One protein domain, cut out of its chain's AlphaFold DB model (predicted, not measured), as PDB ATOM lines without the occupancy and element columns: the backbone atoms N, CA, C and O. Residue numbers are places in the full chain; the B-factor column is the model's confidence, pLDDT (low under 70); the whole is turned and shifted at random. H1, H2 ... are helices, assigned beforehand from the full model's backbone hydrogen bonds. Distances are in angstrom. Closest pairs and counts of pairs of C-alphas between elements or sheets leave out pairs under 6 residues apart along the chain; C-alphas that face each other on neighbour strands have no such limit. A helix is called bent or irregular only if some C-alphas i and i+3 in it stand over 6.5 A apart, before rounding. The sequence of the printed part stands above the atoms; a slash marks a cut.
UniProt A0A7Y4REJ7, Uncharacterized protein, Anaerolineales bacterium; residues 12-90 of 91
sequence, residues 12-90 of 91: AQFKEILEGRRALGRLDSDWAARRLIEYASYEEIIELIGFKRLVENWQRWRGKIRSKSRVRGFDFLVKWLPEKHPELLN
ATOM      1  N   ALA A  12     -20.225   1.137 -25.369       93.94
ATOM      2  CA  ALA A  12     -21.018   0.398 -24.392       93.94
ATOM      3  C   ALA A  12     -20.531  -1.051 -24.288       93.94
ATOM      4  O   ALA A  12     -20.298  -1.553 -23.188       93.94
ATOM      5  N   GLN A  13     -20.274  -1.690 -25.428       95.19
ATOM      6  CA  GLN A  13     -19.683  -3.019 -25.500       95.19
ATOM      7  C   GLN A  13     -18.298  -3.047 -24.856       95.19
ATOM      8  O   GLN A  13     -18.000  -3.954 -24.081       95.19
ATOM      9  N   PHE A  14     -17.462  -2.039 -25.123       95.81
ATOM     10  CA  PHE A  14     -16.158  -1.926 -24.481       95.81
ATOM     11  C   PHE A  14     -16.284  -1.815 -22.959       95.81
ATOM     12  O   PHE A  14     -15.567  -2.508 -22.237       95.81
ATOM     13  N   LYS A  15     -17.219  -0.995 -22.465       95.44
ATOM     14  CA  LYS A  15     -17.481  -0.851 -21.028       95.44
ATOM     15  C   LYS A  15     -17.959  -2.163 -20.399       95.44
ATOM     16  O   LYS A  15     -17.458  -2.545 -19.349       95.44
ATOM     17  N   GLU A  16     -18.849  -2.905 -21.058       97.19
ATOM     18  CA  GLU A  16     -19.269  -4.234 -20.595       97.19
ATOM     19  C   GLU A  16     -18.106  -5.232 -20.535       97.19
ATOM     20  O   GLU A  16     -18.025  -6.014 -19.587       97.19
ATOM     21  N   ILE A  17     -17.194  -5.201 -21.513       97.69
ATOM     22  CA  ILE A  17     -15.984  -6.034 -21.497       97.69
ATOM     23  C   ILE A  17     -15.066  -5.613 -20.349       97.69
ATOM     24  O   ILE A  17     -14.602  -6.457 -19.580       97.69
ATOM     25  N   LEU A  18     -14.833  -4.309 -20.192       97.12
ATOM     26  CA  LEU A  18     -14.012  -3.762 -19.120       97.12
ATOM     27  C   LEU A  18     -14.552  -4.154 -17.745       97.12
ATOM     28  O   LEU A  18     -13.769  -4.530 -16.879       97.12
ATOM     29  N   GLU A  19     -15.862  -4.122 -17.545       96.19
ATOM     30  CA  GLU A  19     -16.526  -4.516 -16.296       96.19
ATOM     31  C   GLU A  19     -16.641  -6.041 -16.130       96.19
ATOM     32  O   GLU A  19     -17.117  -6.519 -15.106       96.19
ATOM     33  N   GLY A  20     -16.193  -6.824 -17.119       96.25
ATOM     34  CA  GLY A  20     -16.233  -8.287 -17.084       96.25
ATOM     35  C   GLY A  20     -17.627  -8.880 -17.305       96.25
ATOM     36  O   GLY A  20     -17.805 -10.084 -17.145       96.25
ATOM     37  N   ARG A  21     -18.611  -8.064 -17.703       97.06
ATOM     38  CA  ARG A  21     -19.976  -8.508 -18.032       97.06
ATOM     39  C   ARG A  21     -20.081  -9.132 -19.423       97.06
ATOM     40  O   ARG A  21     -21.041  -9.843 -19.700       97.06
ATOM     41  N   ARG A  22     -19.106  -8.864 -20.294       94.69
ATOM     42  CA  ARG A  22     -19.015  -9.414 -21.651       94.69
ATOM     43  C   ARG A  22     -17.596  -9.907 -21.925       94.69
ATOM     44  O   ARG A  22     -16.623  -9.334 -21.451       94.69
ATOM     45  N   ALA A  23     -17.480 -10.938 -22.753       94.56
ATOM     46  CA  ALA A  23     -16.240 -11.276 -23.439       94.56
ATOM     47  C   ALA A  23     -16.556 -11.603 -24.902       94.56
ATOM     48  O   ALA A  23     -17.564 -12.248 -25.187       94.56
ATOM     49  N   LEU A  24     -15.708 -11.158 -25.831       92.19
ATOM     50  CA  LEU A  24     -15.842 -11.460 -27.260       92.19
ATOM     51  C   LEU A  24     -14.590 -12.189 -27.739       92.19
ATOM     52  O   LEU A  24     -13.556 -11.578 -28.005       92.19
ATOM     53  N   GLY A  25     -14.655 -13.519 -27.811       91.50
ATOM     54  CA  GLY A  25     -13.490 -14.344 -28.126       91.50
ATOM     55  C   GLY A  25     -12.356 -14.119 -27.119       91.50
ATOM     56  O   GLY A  25     -12.451 -14.542 -25.974       91.50
ATOM     57  N   ARG A  26     -11.277 -13.449 -27.549       91.06
ATOM     58  CA  ARG A  26     -10.109 -13.111 -26.705       91.06
ATOM     59  C   ARG A  26     -10.180 -11.712 -26.076       91.06
ATOM     60  O   ARG A  26      -9.227 -11.303 -25.414       91.06
ATOM     61  N   LEU A  27     -11.249 -10.961 -26.335       95.38
ATOM     62  CA  LEU A  27     -11.456  -9.612 -25.811       95.38
ATOM     63  C   LEU A  27     -12.156  -9.724 -24.458       95.38
ATOM     64  O   LEU A  27     -13.384  -9.762 -24.377       95.38
ATOM     65  N   ASP A  28     -11.344  -9.856 -23.417       96.44
ATOM     66  CA  ASP A  28     -11.760  -9.950 -22.023       96.44
ATOM     67  C   ASP A  28     -11.448  -8.657 -21.246       96.44
ATOM     68  O   ASP A  28     -10.891  -7.684 -21.768       96.44
ATOM     69  N   SER A  29     -11.809  -8.653 -19.966       97.31
ATOM     70  CA  SER A  29     -11.595  -7.526 -19.056       97.31
ATOM     71  C   SER A  29     -10.121  -7.098 -18.959       97.31
ATOM     72  O   SER A  29      -9.809  -5.905 -18.904       97.31
ATOM     73  N   ASP A  30      -9.193  -8.057 -19.027       97.25
ATOM     74  CA  ASP A  30      -7.751  -7.801 -19.034       97.25
ATOM     75  C   ASP A  30      -7.275  -7.161 -20.331       97.25
ATOM     76  O   ASP A  30      -6.365  -6.328 -20.330       97.25
ATOM     77  N   TRP A  31      -7.825  -7.581 -21.464       96.69
ATOM     78  CA  TRP A  31      -7.591  -6.932 -22.743       96.69
ATOM     79  C   TRP A  31      -8.074  -5.479 -22.716       96.69
ATOM     80  O   TRP A  31      -7.295  -4.592 -23.074       96.69
ATOM     81  N   ALA A  32      -9.286  -5.219 -22.220       97.25
ATOM     82  CA  ALA A  32      -9.844  -3.869 -22.160       97.25
ATOM     83  C   ALA A  32      -9.020  -2.947 -21.245       97.25
ATOM     84  O   ALA A  32      -8.628  -1.854 -21.661       97.25
ATOM     85  N   ALA A  33      -8.659  -3.411 -20.044       97.88
ATOM     86  CA  ALA A  33      -7.830  -2.645 -19.116       97.88
ATOM     87  C   ALA A  33      -6.461  -2.288 -19.719       97.88
ATOM     88  O   ALA A  33      -6.038  -1.133 -19.684       97.88
ATOM     89  N   ARG A  34      -5.783  -3.253 -20.357       97.19
ATOM     90  CA  ARG A  34      -4.496  -3.001 -21.028       97.19
ATOM     91  C   ARG A  34      -4.621  -2.007 -22.181       97.19
ATOM     92  O   ARG A  34      -3.702  -1.225 -22.402       97.19
ATOM     93  N   ARG A  35      -5.738  -2.022 -22.911       95.88
ATOM     94  CA  ARG A  35      -5.993  -1.082 -24.012       95.88
ATOM     95  C   ARG A  35      -6.177   0.347 -23.514       95.88
ATOM     96  O   ARG A  35      -5.554   1.245 -24.076       95.88
ATOM     97  N   LEU A  36      -6.939   0.549 -22.438       96.75
ATOM     98  CA  LEU A  36      -7.021   1.856 -21.778       96.75
ATOM     99  C   LEU A  36      -5.641   2.318 -21.318       96.75
ATOM    100  O   LEU A  36      -5.199   3.408 -21.680       96.75
ATOM    101  N   ILE A  37      -4.926   1.449 -20.602       97.00
ATOM    102  CA  ILE A  37      -3.599   1.762 -20.075       97.00
ATOM    103  C   ILE A  37      -2.614   2.109 -21.182       97.00
ATOM    104  O   ILE A  37      -1.698   2.850 -20.889       97.00
ATOM    105  N   GLU A  38      -2.765   1.659 -22.424       95.44
ATOM    106  CA  GLU A  38      -1.834   2.007 -23.509       95.44
ATOM    107  C   GLU A  38      -2.175   3.295 -24.252       95.44
ATOM    108  O   GLU A  38      -1.270   4.015 -24.683       95.44
ATOM    109  N   TYR A  39      -3.462   3.592 -24.411       94.94
ATOM    110  CA  TYR A  39      -3.902   4.579 -25.397       94.94
ATOM    111  C   TYR A  39      -4.792   5.688 -24.831       94.94
ATOM    112  O   TYR A  39      -4.826   6.765 -25.419       94.94
ATOM    113  N   ALA A  40      -5.476   5.474 -23.705       95.44
ATOM    114  CA  ALA A  40      -6.358   6.481 -23.104       95.44
ATOM    115  C   ALA A  40      -5.572   7.543 -22.316       95.44
ATOM    116  O   ALA A  40      -4.391   7.335 -21.998       95.44
ATOM    117  N   SER A  41      -6.210   8.675 -22.006       95.62
ATOM    118  CA  SER A  41      -5.638   9.668 -21.086       95.62
ATOM    119  C   SER A  41      -5.555   9.109 -19.657       95.62
ATOM    120  O   SER A  41      -6.190   8.107 -19.331       95.62
ATOM    121  N   TYR A  42      -4.760   9.739 -18.787       95.50
ATOM    122  CA  TYR A  42      -4.706   9.335 -17.378       95.50
ATOM    123  C   TYR A  42      -6.075   9.473 -16.696       95.50
ATOM    124  O   TYR A  42      -6.499   8.559 -15.997       95.50
ATOM    125  N   GLU A  43      -6.779  10.574 -16.960       95.94
ATOM    126  CA  GLU A  43      -8.117  10.849 -16.422       95.94
ATOM    127  C   GLU A  43      -9.116   9.755 -16.819       95.94
ATOM    128  O   GLU A  43      -9.744   9.170 -15.941       95.94
ATOM    129  N   GLU A  44      -9.172   9.383 -18.103       95.88
ATOM    130  CA  GLU A  44     -10.045   8.300 -18.582       95.88
ATOM    131  C   GLU A  44      -9.691   6.946 -17.945       95.88
ATOM    132  O   GLU A  44     -10.573   6.143 -17.648       95.88
ATOM    133  N   ILE A  45      -8.399   6.665 -17.738       96.88
ATOM    134  CA  ILE A  45      -7.962   5.419 -17.089       96.88
ATOM    135  C   ILE A  45      -8.488   5.357 -15.658       96.88
ATOM    136  O   ILE A  45      -9.007   4.319 -15.255       96.88
ATOM    137  N   ILE A  46      -8.350   6.442 -14.896       96.69
ATOM    138  CA  ILE A  46      -8.806   6.478 -13.505       96.69
ATOM    139  C   ILE A  46     -10.332   6.446 -13.429       96.69
ATOM    140  O   ILE A  46     -10.858   5.691 -12.619       96.69
ATOM    141  N   GLU A  47     -11.039   7.166 -14.299       95.94
ATOM    142  CA  GLU A  47     -12.507   7.155 -14.343       95.94
ATOM    143  C   GLU A  47     -13.072   5.758 -14.654       95.94
ATOM    144  O   GLU A  47     -14.040   5.322 -14.035       95.94
ATOM    145  N   LEU A  48     -12.466   5.032 -15.602       95.69
ATOM    146  CA  LEU A  48     -13.003   3.754 -16.077       95.69
ATOM    147  C   LEU A  48     -12.493   2.529 -15.304       95.69
ATOM    148  O   LEU A  48     -13.190   1.516 -15.237       95.69
ATOM    149  N   ILE A  49     -11.270   2.574 -14.768       96.44
ATOM    150  CA  ILE A  49     -10.678   1.453 -14.017       96.44
ATOM    151  C   ILE A  49     -10.800   1.672 -12.508       96.44
ATOM    152  O   ILE A  49     -11.080   0.714 -11.789       96.44
ATOM    153  N   GLY A  50     -10.583   2.898 -12.031       96.88
ATOM    154  CA  GLY A  50     -10.428   3.212 -10.613       96.88
ATOM    155  C   GLY A  50      -9.055   2.823 -10.052       96.88
ATOM    156  O   GLY A  50      -8.359   1.939 -10.564       96.88
ATOM    157  N   PHE A  51      -8.652   3.481  -8.961       97.31
ATOM    158  CA  PHE A  51      -7.348   3.253  -8.329       97.31
ATOM    159  C   PHE A  51      -7.211   1.858  -7.726       97.31
ATOM    160  O   PHE A  51      -6.203   1.189  -7.956       97.31
ATOM    161  N   LYS A  52      -8.230   1.392  -7.002       96.75
ATOM    162  CA  LYS A  52      -8.234   0.075  -6.359       96.75
ATOM    163  C   LYS A  52      -7.966  -1.050  -7.350       96.75
ATOM    164  O   LYS A  52      -6.977  -1.774  -7.236       96.75
ATOM    165  N   ARG A  53      -8.796  -1.136  -8.387       96.44
ATOM    166  CA  ARG A  53      -8.677  -2.170  -9.414       96.44
ATOM    167  C   ARG A  53      -7.349  -2.071 -10.166       96.44
ATOM    168  O   ARG A  53      -6.772  -3.104 -10.511       96.44
ATOM    169  N   LEU A  54      -6.856  -0.857 -10.418       97.75
ATOM    170  CA  LEU A  54      -5.546  -0.644 -11.026       97.75
ATOM    171  C   LEU A  54      -4.428  -1.235 -10.157       97.75
ATOM    172  O   LEU A  54      -3.626  -2.011 -10.669       97.75
ATOM    173  N   VAL A  55      -4.404  -0.923  -8.858       97.94
ATOM    174  CA  VAL A  55      -3.409  -1.436  -7.901       97.94
ATOM    175  C   VAL A  55      -3.461  -2.961  -7.810       97.94
ATOM    176  O   VAL A  55      -2.431  -3.618  -7.960       97.94
ATOM    177  N   GLU A  56      -4.653  -3.533  -7.638       97.31
ATOM    178  CA  GLU A  56      -4.854  -4.980  -7.480       97.31
ATOM    179  C   GLU A  56      -4.393  -5.789  -8.701       97.31
ATOM    180  O   GLU A  56      -3.894  -6.906  -8.566       97.31
ATOM    181  N   ASN A  57      -4.553  -5.239  -9.908       97.88
ATOM    182  CA  ASN A  57      -4.337  -5.984 -11.150       97.88
ATOM    183  C   ASN A  57      -3.068  -5.565 -11.910       97.88
ATOM    184  O   ASN A  57      -2.710  -6.211 -12.899       97.88
ATOM    185  N   TRP A  58      -2.344  -4.537 -11.451       97.94
ATOM    186  CA  TRP A  58      -1.194  -3.988 -12.176       97.94
ATOM    187  C   TRP A  58      -0.138  -5.037 -12.523       97.94
ATOM    188  O   TRP A  58       0.281  -5.113 -13.677       97.94
ATOM    189  N   GLN A  59       0.247  -5.901 -11.579       96.62
ATOM    190  CA  GLN A  59       1.258  -6.941 -11.827       96.62
ATOM    191  C   GLN A  59       0.867  -7.887 -12.975       96.62
ATOM    192  O   GLN A  59       1.726  -8.305 -13.751       96.62
ATOM    193  N   ARG A  60      -0.433  -8.167 -13.141       96.62
ATOM    194  CA  ARG A  60      -0.962  -9.009 -14.226       96.62
ATOM    195  C   ARG A  60      -0.894  -8.310 -15.586       96.62
ATOM    196  O   ARG A  60      -0.638  -8.955 -16.604       96.62
ATOM    197  N   TRP A  61      -1.118  -6.998 -15.623       97.62
ATOM    198  CA  TRP A  61      -1.178  -6.217 -16.865       97.62
ATOM    199  C   TRP A  61       0.182  -5.701 -17.327       97.62
ATOM    200  O   TRP A  61       0.447  -5.681 -18.531       97.62
ATOM    201  N   ARG A  62       1.050  -5.333 -16.380       96.88
ATOM    202  CA  ARG A  62       2.333  -4.652 -16.585       96.88
ATOM    203  C   ARG A  62       3.177  -5.268 -17.695       96.88
ATOM    204  O   ARG A  62       3.655  -4.553 -18.570       96.88
ATOM    205  N   GLY A  63       3.334  -6.594 -17.690       96.44
ATOM    206  CA  GLY A  63       4.180  -7.312 -18.653       96.44
ATOM    207  C   GLY A  63       3.696  -7.251 -20.108       96.44
ATOM    208  O   GLY A  63       4.434  -7.630 -21.013       96.44
ATOM    209  N   LYS A  64       2.466  -6.783 -20.345       96.00
ATOM    210  CA  LYS A  64       1.849  -6.682 -21.672       96.00
ATOM    211  C   LYS A  64       1.707  -5.233 -22.162       96.00
ATOM    212  O   LYS A  64       1.177  -5.037 -23.254       96.00
ATOM    213  N   ILE A  65       2.168  -4.250 -21.383       97.25
ATOM    214  CA  ILE A  65       2.203  -2.831 -21.765       97.25
ATOM    215  C   ILE A  65       3.533  -2.547 -22.480       97.25
ATOM    216  O   ILE A  65       4.615  -2.749 -21.932       97.25
ATOM    217  N   ARG A  66       3.453  -2.086 -23.724       95.94
ATOM    218  CA  ARG A  66       4.564  -1.731 -24.611       95.94
ATOM    219  C   ARG A  66       5.163  -0.376 -24.249       95.94
ATOM    220  O   ARG A  66       6.381  -0.205 -24.339       95.94
ATOM    221  N   SER A  67       4.337   0.594 -23.853       95.94
ATOM    222  CA  SER A  67       4.823   1.936 -23.535       95.94
ATOM    223  C   SER A  67       5.647   1.964 -22.242       95.94
ATOM    224  O   SER A  67       5.122   1.911 -21.128       95.94
ATOM    225  N   LYS A  68       6.973   2.113 -22.379       97.12
ATOM    226  CA  LYS A  68       7.904   2.163 -21.237       97.12
ATOM    227  C   LYS A  68       7.641   3.343 -20.298       97.12
ATOM    228  O   LYS A  68       7.892   3.222 -19.102       97.12
ATOM    229  N   SER A  69       7.190   4.487 -20.819       96.94
ATOM    230  CA  SER A  69       6.857   5.650 -19.986       96.94
ATOM    231  C   SER A  69       5.636   5.367 -19.116       96.94
ATOM    232  O   SER A  69       5.682   5.642 -17.920       96.94
ATOM    233  N   ARG A  70       4.598   4.741 -19.683       97.06
ATOM    234  CA  ARG A  70       3.408   4.334 -18.931       97.06
ATOM    235  C   ARG A  70       3.744   3.298 -17.868       97.06
ATOM    236  O   ARG A  70       3.357   3.490 -16.724       97.06
ATOM    237  N   VAL A  71       4.538   2.275 -18.202       98.31
ATOM    238  CA  VAL A  71       5.003   1.285 -17.213       98.31
ATOM    239  C   VAL A  71       5.683   1.965 -16.027       98.31
ATOM    240  O   VAL A  71       5.309   1.696 -14.895       98.31
ATOM    241  N   ARG A  72       6.624   2.891 -16.263       98.06
ATOM    242  CA  ARG A  72       7.289   3.614 -15.164       98.06
ATOM    243  C   ARG A  72       6.323   4.465 -14.340       98.06
ATOM    244  O   ARG A  72       6.436   4.481 -13.119       98.06
ATOM    245  N   GLY A  73       5.397   5.168 -14.994       97.94
ATOM    246  CA  GLY A  73       4.402   5.995 -14.310       97.94
ATOM    247  C   GLY A  73       3.482   5.169 -13.410       97.94
ATOM    248  O   GLY A  73       3.299   5.503 -12.244       97.94
ATOM    249  N   PHE A  74       2.968   4.051 -13.922       98.25
ATOM    250  CA  PHE A  74       2.095   3.158 -13.162       98.25
ATOM    251  C   PHE A  74       2.846   2.329 -12.111       98.25
ATOM    252  O   PHE A  74       2.302   2.116 -11.034       98.25
ATOM    253  N   ASP A  75       4.106   1.947 -12.349       98.44
ATOM    254  CA  ASP A  75       4.965   1.333 -11.325       98.44
ATOM    255  C   ASP A  75       5.139   2.256 -10.113       98.44
ATOM    256  O   ASP A  75       5.042   1.809  -8.970       98.44
ATOM    257  N   PHE A  76       5.373   3.550 -10.360       98.19
ATOM    258  CA  PHE A  76       5.418   4.548  -9.296       98.19
ATOM    259  C   PHE A  76       4.061   4.669  -8.598       98.19
ATOM    260  O   PHE A  76       3.994   4.543  -7.378       98.19
ATOM    261  N   LEU A  77       2.986   4.871  -9.363       97.56
ATOM    262  CA  LEU A  77       1.654   5.133  -8.823       97.56
ATOM    263  C   LEU A  77       1.147   3.983  -7.943       97.56
ATOM    264  O   LEU A  77       0.681   4.221  -6.833       97.56
ATOM    265  N   VAL A  78       1.277   2.739  -8.409       97.62
ATOM    266  CA  VAL A  78       0.791   1.548  -7.695       97.62
ATOM    267  C   VAL A  78       1.578   1.280  -6.414       97.62
ATOM    268  O   VAL A  78       1.026   0.728  -5.468       97.62
ATOM    269  N   LYS A  79       2.847   1.703  -6.350       97.69
ATOM    270  CA  LYS A  79       3.626   1.672  -5.108       97.69
ATOM    271  C   LYS A  79       3.249   2.821  -4.168       97.69
ATOM    272  O   LYS A  79       3.131   2.622  -2.966       97.69
ATOM    273  N   TRP A  80       3.087   4.022  -4.711       98.00
ATOM    274  CA  TRP A  80       2.885   5.246  -3.939       98.00
ATOM    275  C   TRP A  80       1.482   5.346  -3.329       98.00
ATOM    276  O   TRP A  80       1.357   5.768  -2.183       98.00
ATOM    277  N   LEU A  81       0.439   4.930  -4.056       97.06
ATOM    278  CA  LEU A  81      -0.954   5.052  -3.612       97.06
ATOM    279  C   LEU A  81      -1.231   4.326  -2.289       97.06
ATOM    280  O   LEU A  81      -1.682   4.995  -1.366       97.06
ATOM    281  N   PRO A  82      -0.922   3.023  -2.118       96.25
ATOM    282  CA  PRO A  82      -1.180   2.348  -0.845       96.25
ATOM    283  C   PRO A  82      -0.410   2.960   0.335       96.25
ATOM    284  O   PRO A  82      -0.888   2.922   1.464       96.25
ATOM    285  N   GLU A  83       0.781   3.517   0.085       96.94
ATOM    286  CA  GLU A  83       1.631   4.111   1.124       96.94
ATOM    287  C   GLU A  83       1.202   5.533   1.518       96.94
ATOM    288  O   GLU A  83       1.410   5.936   2.665       96.94
ATOM    289  N   LYS A  84       0.688   6.327   0.570       97.56
ATOM    290  CA  LYS A  84       0.451   7.771   0.750       97.56
ATOM    291  C   LYS A  84      -1.010   8.186   0.699       97.56
ATOM    292  O   LYS A  84      -1.350   9.160   1.359       97.56
ATOM    293  N   HIS A  85      -1.829   7.459  -0.053       95.94
ATOM    294  CA  HIS A  85      -3.251   7.730  -0.246       95.94
ATOM    295  C   HIS A  85      -4.092   6.442  -0.188       95.94
ATOM    296  O   HIS A  85      -4.777   6.100  -1.160       95.94
ATOM    297  N   PRO A  86      -4.031   5.678   0.921       95.62
ATOM    298  CA  PRO A  86      -4.815   4.454   1.066       95.62
ATOM    299  C   PRO A  86      -6.330   4.708   0.998       95.62
ATOM    300  O   PRO A  86      -7.081   3.805   0.638       95.62
ATOM    301  N   GLU A  87      -6.795   5.925   1.294       95.88
ATOM    302  CA  GLU A  87      -8.199   6.326   1.188       95.88
ATOM    303  C   GLU A  87      -8.767   6.172  -0.227       95.88
ATOM    304  O   GLU A  87      -9.939   5.835  -0.370       95.88
ATOM    305  N   LEU A  88      -7.932   6.320  -1.261       94.56
ATOM    306  CA  LEU A  88      -8.332   6.165  -2.663       94.56
ATOM    307  C   LEU A  88      -8.536   4.697  -3.078       94.56
ATOM    308  O   LEU A  88      -8.913   4.425  -4.217       94.56
ATOM    309  N   LEU A  89      -8.255   3.741  -2.187       94.31
ATOM    310  CA  LEU A  89      -8.396   2.302  -2.437       94.31
ATOM    311  C   LEU A  89      -9.619   1.687  -1.735       94.31
ATOM    312  O   LEU A  89      -9.838   0.481  -1.843       94.31
ATOM    313  N   ASN A  90     -10.393   2.493  -1.002       82.81
ATOM    314  CA  ASN A  90     -11.524   2.025  -0.197       82.81
ATOM    315  C   ASN A  90     -12.884   2.112  -0.908       82.81
ATOM    316  O   ASN A  90     -13.870   1.616  -0.362       82.81
TER     317      ASN A  90
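AT A GLANCE: This is residues 12 to 90 of the 91 residues of an uncharacterized protein of Anaerolineales bacterium (UniProt A0A7Y4REJ7). Two helical hairpins, H2 with H3 and H4 with H5, are set crosswise to each other, with H2 about perpendicular to H4. At one end of the longest axis H1 and the loop of residues 19 to 28 extend the shape beyond H2; near the other end is the long helix H5, after which the short H6 folds back to the first residues of H4. The printed part has 79 residues with six named helices, H1 to H6 in order along the chain, and no named strand; the class is all helix. It is compact, with a radius of gyration of the C-alphas of 12.5 A and spans of 38 by 28 by 20 A.

IN THESE COORDINATES: The longest helix, H5, is residues 68 to 84, 23.9 A from C-alpha 68 at (7.904, 2.163, -21.237) to C-alpha 84 at (0.451, 7.771, 0.750). It is neither bent nor irregular, but only just: C-alphas 79 and 82 are 6.5 A apart. Before it comes H4, residues 51 to 62, 15.0 A long and irregular, with C-alphas 56 and 59 7.8 A apart. H2 is residues 29 to 39, 15.7 A, and H3 is residues 42 to 49, 10.4 A. H1 is residues 12 to 18, with C-alpha 12 at (-21.018, 0.398, -24.392), and H6 is residues 86 to 89.

HOW THE PARTS SIT: H5 touches H4 with residues 71 to 78 alone, the closest C-alphas being those of Val 55 and Val 78, 5.2 A apart. They form a helical hairpin at a steep tilt of 41 degrees, opposite ways. H6 touches H4 at residues 51 to 52 alone, with the C-alphas of Lys 52 and Leu 89 closest at 4.5 A. H4 only just touches H2, with 3 pairs of C-alphas within 8 A, through residue 61 alone; the closest C-alphas are those of Arg 34 and Trp 61, 6.2 A apart, and the lines are about perpendicular at 89 degrees. H2 and H3 touch as the other helical hairpin, at a shallow tilt of 7 degrees, opposite ways, with the C-alphas of Leu 36 and Ile 45 closest at 6.0 A. H3 and H4 meet only through their link. H1 touches H2, about perpendicular at 76 degrees, the C-alphas of Leu 18 and Ser 29 being closest at 4.5 A. H1 and H5 are apart. Each O i to N i+4 pair is within hydrogen-bond range in H1, H2 and H3, against 6 of 8 in H4 and 11 of 13 in H5; H6 is too short for such a pair.

THE WHOLE: The C-alphas farthest apart are those of Gly 25 and Lys 84, at 39.0 A. The printed part has no cut. The link from H1 to H2 is short, with 10 residues, and the other four are tight. The mean pLDDT of the printed part is 96.3, and no printed residue is under 70.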